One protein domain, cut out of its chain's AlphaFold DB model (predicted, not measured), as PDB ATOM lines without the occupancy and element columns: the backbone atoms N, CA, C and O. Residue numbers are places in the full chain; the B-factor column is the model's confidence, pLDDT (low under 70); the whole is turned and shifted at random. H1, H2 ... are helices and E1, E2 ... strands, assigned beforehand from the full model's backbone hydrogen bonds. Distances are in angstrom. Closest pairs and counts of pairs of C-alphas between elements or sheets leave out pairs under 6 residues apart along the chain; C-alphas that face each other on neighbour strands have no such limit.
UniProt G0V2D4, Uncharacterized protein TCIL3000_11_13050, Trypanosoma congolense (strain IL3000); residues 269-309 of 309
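What this domain is: This is residues 269 to 309 of the 309 residues of the protein "Uncharacterized protein TCIL3000_11_13050" of Trypanosoma congolense (strain IL3000) (UniProt G0V2D4). With little regular structure, this is a flat, open loop: the chain goes out through E1 and E2, turns at residues 281 to 286, returns through E3 and E4 beside them, and ends in short helix H1 and a tail, residues 304 to 309, that sticks out. The printed part has 41 residues, 16 in named elements, ordered E1 E2 E3 E4 H1; the class is mixed, with two antiparallel two-stranded sheets. It is only just extended, close to loose, with a radius of gyration of the C-alphas of 13.7 A and spans of 37 by 27 by 8 A.

Where its parts are: Find C-alpha 271 at (-124.845, -172.891, -115.427), where E1, residues 271 to 273, begins its 7.0 A. Next come E2, residues 278 to 280, 6.8 A, E3, 287 to 289, 6.5 A, and E4, 297 to 299, 6.9 A. H1, residues 300 to 303, 5.6 A, ends at (-121.471, -165.718, -121.568).

How they stand to each other: Look at E1 and E4, antiparallel at 145 degrees, with N 272 and O 298 3.0 A apart. E2 and E3 form a hairpin at 154 degrees; N 279 and O 288 are 2.9 A apart. H1 is too short for an O i to N i+4 pair; its one O i to N i+3 pair is within range.

The domain as a whole: The C-alphas farthest apart, of Tyr 291 and His 309, are 38.1 A apart. The printed part has no cut and no long link; pLDDT is under 70 at residues 282 and 302 to 309.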
ATOM      1  N   LYS A 269    -124.672-175.452-110.241       86.31
ATOM      2  CA  LYS A 269    -124.399-174.022-109.998       86.31
ATOM      3  C   LYS A 269    -123.512-173.440-111.087       86.31
ATOM      4  O   LYS A 269    -122.581-174.118-111.504       86.31
ATOM      5  N   HIS A 270    -123.704-172.160-111.411       87.38
ATOM      6  CA  HIS A 270    -122.945-171.431-112.441       87.38
ATOM      7  C   HIS A 270    -123.174-171.964-113.862       87.38
ATOM      8  O   HIS A 270    -122.258-171.971-114.686       87.38
ATOM      9  N   TYR A 271    -124.389-172.444-114.120       91.81
ATOM     10  CA  TYR A 271    -124.845-172.891-115.427       91.81
ATOM     11  C   TYR A 271    -126.219-172.302-115.715       91.81
ATOM     12  O   TYR A 271    -127.034-172.110-114.808       91.81
ATOM     13  N   ARG A 272    -126.491-172.134-117.004       90.06
ATOM     14  CA  ARG A 272    -127.799-171.788-117.558       90.06
ATOM     15  C   ARG A 272    -128.188-172.784-118.645       90.06
ATOM     16  O   ARG A 272    -127.318-173.418-119.246       90.06
ATOM     17  N   PHE A 273    -129.481-172.903-118.928       90.12
ATOM     18  CA  PHE A 273    -129.957-173.682-120.072       90.12
ATOM     19  C   PHE A 273    -129.504-173.052-121.394       90.12
ATOM     20  O   PHE A 273    -129.413-171.828-121.520       90.12
ATOM     21  N   SER A 274    -129.199-173.902-122.373       89.12
ATOM     22  CA  SER A 274    -128.853-173.494-123.732       89.12
ATOM     23  C   SER A 274    -130.015-172.753-124.396       89.12
ATOM     24  O   SER A 274    -131.170-173.167-124.302       89.12
ATOM     25  N   ASN A 275    -129.716-171.675-125.118       85.06
ATOM     26  CA  ASN A 275    -130.695-170.941-125.924       85.06
ATOM     27  C   ASN A 275    -130.966-171.607-127.287       85.06
ATOM     28  O   ASN A 275    -131.812-171.129-128.034       85.06
ATOM     29  N   LYS A 276    -130.295-172.722-127.610       87.81
ATOM     30  CA  LYS A 276    -130.444-173.431-128.896       87.81
ATOM     31  C   LYS A 276    -131.754-174.213-129.038       87.81
ATOM     32  O   LYS A 276    -132.053-174.693-130.128       87.81
ATOM     33  N   VAL A 277    -132.519-174.360-127.951       87.94
ATOM     34  CA  VAL A 277    -133.786-175.113-127.928       87.94
ATOM     35  C   VAL A 277    -134.832-174.487-128.841       87.94
ATOM     36  O   VAL A 277    -135.622-175.206-129.444       87.94
ATOM     37  N   ILE A 278    -134.849-173.159-128.946       85.56
ATOM     38  CA  ILE A 278    -135.838-172.426-129.731       85.56
ATOM     39  C   ILE A 278    -135.095-171.703-130.843       85.56
ATOM     40  O   ILE A 278    -134.221-170.878-130.586       85.56
ATOM     41  N   ARG A 279    -135.449-172.016-132.087       82.94
ATOM     42  CA  ARG A 279    -134.892-171.370-133.273       82.94
ATOM     43  C   ARG A 279    -136.030-170.799-134.098       82.94
ATOM     44  O   ARG A 279    -136.993-171.499-134.399       82.94
ATOM     45  N   VAL A 280    -135.897-169.538-134.481       78.94
ATOM     46  CA  VAL A 280    -136.776-168.917-135.471       78.94
ATOM     47  C   VAL A 280    -136.088-169.073-136.819       78.94
ATOM     48  O   VAL A 280    -134.936-168.660-136.973       78.94
ATOM     49  N   ALA A 281    -136.746-169.735-137.768       76.75
ATOM     50  CA  ALA A 281    -136.207-169.841-139.116       76.75
ATOM     51  C   ALA A 281    -136.181-168.431-139.745       76.75
ATOM     52  O   ALA A 281    -137.202-167.754-139.743       76.75
ATOM     53  N   PRO A 282    -135.045-167.931-140.257       68.94
ATOM     54  CA  PRO A 282    -134.965-166.554-140.755       68.94
ATOM     55  C   PRO A 282    -135.811-166.330-142.016       68.94
ATOM     56  O   PRO A 282    -136.218-165.210-142.309       68.94
ATOM     57  N   ASP A 283    -136.077-167.400-142.763       76.12
ATOM     58  CA  ASP A 283    -136.818-167.418-144.021       76.12
ATOM     59  C   ASP A 283    -138.305-167.768-143.849       76.12
ATOM     60  O   ASP A 283    -139.074-167.682-144.808       76.12
ATOM     61  N   LYS A 284    -138.727-168.175-142.646       70.38
ATOM     62  CA  LYS A 284    -140.091-168.638-142.371       70.38
ATOM     63  C   LYS A 284    -140.572-168.076-141.046       70.38
ATOM     64  O   LYS A 284    -139.857-168.107-140.058       70.38
ATOM     65  N   SER A 285    -141.830-167.664-140.971       74.56
ATOM     66  CA  SER A 285    -142.492-167.310-139.707       74.56
ATOM     67  C   SER A 285    -142.791-168.551-138.843       74.56
ATOM     68  O   SER A 285    -143.885-168.691-138.298       74.56
ATOM     69  N   GLU A 286    -141.853-169.497-138.779       80.50
ATOM     70  CA  GLU A 286    -141.961-170.783-138.104       80.50
ATOM     71  C   GLU A 286    -140.975-170.838-136.935       80.50
ATOM     72  O   GLU A 286    -139.791-170.509-137.062       80.50
ATOM     73  N   ILE A 287    -141.478-171.303-135.793       80.19
ATOM     74  CA  ILE A 287    -140.672-171.599-134.613       80.19
ATOM     75  C   ILE A 287    -140.360-173.091-134.632       80.19
ATOM     76  O   ILE A 287    -141.260-173.934-134.624       80.19
ATOM     77  N   VAL A 288    -139.073-173.416-134.635       86.06
ATOM     78  CA  VAL A 288    -138.588-174.786-134.527       86.06
ATOM     79  C   VAL A 288    -138.079-175.007-133.111       86.06
ATOM     80  O   VAL A 288    -137.175-174.313-132.646       86.06
ATOM     81  N   VAL A 289    -138.662-175.998-132.438       89.44
ATOM     82  CA  VAL A 289    -138.211-176.452-131.122       89.44
ATOM     83  C   VAL A 289    -137.316-177.671-131.308       89.44
ATOM     84  O   VAL A 289    -137.780-178.743-131.707       89.44
ATOM     85  N   ASP A 290    -136.028-177.513-131.025       91.38
ATOM     86  CA  ASP A 290    -135.049-178.593-131.081       91.38
ATOM     87  C   ASP A 290    -134.850-179.215-129.693       91.38
ATOM     88  O   ASP A 290    -134.044-178.773-128.869       91.38
ATOM     89  N   TYR A 291    -135.602-180.288-129.435       92.50
ATOM     90  CA  TYR A 291    -135.545-181.028-128.174       92.50
ATOM     91  C   TYR A 291    -134.209-181.741-127.931       92.50
ATOM     92  O   TYR A 291    -133.976-182.197-126.809       92.50
ATOM     93  N   HIS A 292    -133.309-181.817-128.920       94.62
ATOM     94  CA  HIS A 292    -131.957-182.330-128.695       94.62
ATOM     95  C   HIS A 292    -131.202-181.493-127.651       94.62
ATOM     96  O   HIS A 292    -130.469-182.044-126.829       94.62
ATOM     97  N   TYR A 293    -131.444-180.180-127.636       92.19
ATOM     98  CA  TYR A 293    -130.783-179.235-126.737       92.19
ATOM     99  C   TYR A 293    -131.560-178.969-125.441       92.19
ATOM    100  O   TYR A 293    -131.122-178.158-124.631       92.19
ATOM    101  N   PHE A 294    -132.691-179.649-125.202       93.00
ATOM    102  CA  PHE A 294    -133.590-179.356-124.071       93.00
ATOM    103  C   PHE A 294    -132.893-179.428-122.702       93.00
ATOM    104  O   PHE A 294    -133.143-178.600-121.835       93.00
ATOM    105  N   ASN A 295    -131.990-180.396-122.522       94.38
ATOM    106  CA  ASN A 295    -131.209-180.556-121.290       94.38
ATOM    107  C   ASN A 295    -129.773-180.010-121.417       94.38
ATOM    108  O   ASN A 295    -128.954-180.246-120.527       94.38
ATOM    109  N   GLU A 296    -129.425-179.344-122.525       93.81
ATOM    110  CA  GLU A 296    -128.090-178.766-122.700       93.81
ATOM    111  C   GLU A 296    -127.928-177.580-121.739       93.81
ATOM    112  O   GLU A 296    -128.745-176.657-121.710       93.81
ATOM    113  N   MET A 297    -126.849-177.599-120.961       92.44
ATOM    114  CA  MET A 297    -126.477-176.525-120.046       92.44
ATOM    115  C   MET A 297    -125.121-175.956-120.441       92.44
ATOM    116  O   MET A 297    -124.198-176.702-120.774       92.44
ATOM    117  N   VAL A 298    -124.988-174.636-120.354       92.19
ATOM    118  CA  VAL A 298    -123.748-173.914-120.644       92.19
ATOM    119  C   VAL A 298    -123.248-173.200-119.383       92.19
ATOM    120  O   VAL A 298    -124.068-172.651-118.643       92.19
ATOM    121  N   PRO A 299    -121.929-173.199-119.105       92.44
ATOM    122  CA  PRO A 299    -121.363-172.443-117.992       92.44
ATOM    123  C   PRO A 299    -121.643-170.942-118.119       92.44
ATOM    124  O   PRO A 299    -121.444-170.357-119.188       92.44
ATOM    125  N   ASP A 300    -122.008-170.291-117.014       83.62
ATOM    126  CA  ASP A 300    -122.293-168.848-116.996       83.62
ATOM    127  C   ASP A 300    -121.055-168.005-117.361       83.62
ATOM    128  O   ASP A 300    -121.176-166.944-117.977       83.62
ATOM    129  N   SER A 301    -119.849-168.497-117.050       75.12
ATOM    130  CA  SER A 301    -118.573-167.813-117.311       75.12
ATOM    131  C   SER A 301    -118.260-167.607-118.794       75.12
ATOM    132  O   SER A 301    -117.500-166.704-119.130       75.12
ATOM    133  N   LEU A 302    -118.851-168.407-119.684       56.59
ATOM    134  CA  LEU A 302    -118.639-168.309-121.132       56.59
ATOM    135  C   LEU A 302    -119.570-167.287-121.805       56.59
ATOM    136  O   LEU A 302    -119.499-167.107-123.016       56.59
ATOM    137  N   SER A 303    -120.438-166.618-121.038       50.59
ATOM    138  CA  SER A 303    -121.471-165.718-121.568       50.59
ATOM    139  C   SER A 303    -121.247-164.227-121.300       50.59
ATOM    140  O   SER A 303    -122.083-163.414-121.691       50.59
ATOM    141  N   SER A 304    -120.128-163.837-120.676       39.09
ATOM    142  CA  SER A 304    -119.761-162.422-120.553       39.09
ATOM    143  C   SER A 304    -118.886-161.994-121.735       39.09
ATOM    144  O   SER A 304    -117.706-162.346-121.763       39.09
ATOM    145  N   PRO A 305    -119.376-161.150-122.662       43.88
ATOM    146  CA  PRO A 305    -118.491-160.164-123.242       43.88
ATOM    147  C   PRO A 305    -118.157-159.202-122.099       43.88
ATOM    148  O   PRO A 305    -119.040-158.559-121.524       43.88
ATOM    149  N   HIS A 306    -116.887-159.126-121.709       38.19
ATOM    150  CA  HIS A 306    -116.413-157.983-120.945       38.19
ATOM    151  C   HIS A 306    -116.735-156.729-121.770       38.19
ATOM    152  O   HIS A 306    -116.032-156.420-122.730       38.19
ATOM    153  N   ARG A 307    -117.803-156.003-121.412       41.47
ATOM    154  CA  ARG A 307    -117.937-154.594-121.785       41.47
ATOM    155  C   ARG A 307    -116.821-153.860-121.054       41.47
ATOM    156  O   ARG A 307    -116.961-153.494-119.890       41.47
ATOM    157  N   VAL A 308    -115.683-153.740-121.727       38.00
ATOM    158  CA  VAL A 308    -114.643-152.784-121.367       38.00
ATOM    159  C   VAL A 308    -115.246-151.412-121.658       38.00
ATOM    160  O   VAL A 308    -115.455-151.064-122.818       38.00
ATOM    161  N   HIS A 309    -115.636-150.710-120.596       35.53
ATOM    162  CA  HIS A 309    -115.919-149.277-120.635       35.53
ATOM    163  C   HIS A 309    -114.611-148.493-120.565       35.53
ATOM    164  O   HIS A 309    -113.709-148.935-119.815       35.53
TER     165      HIS A 309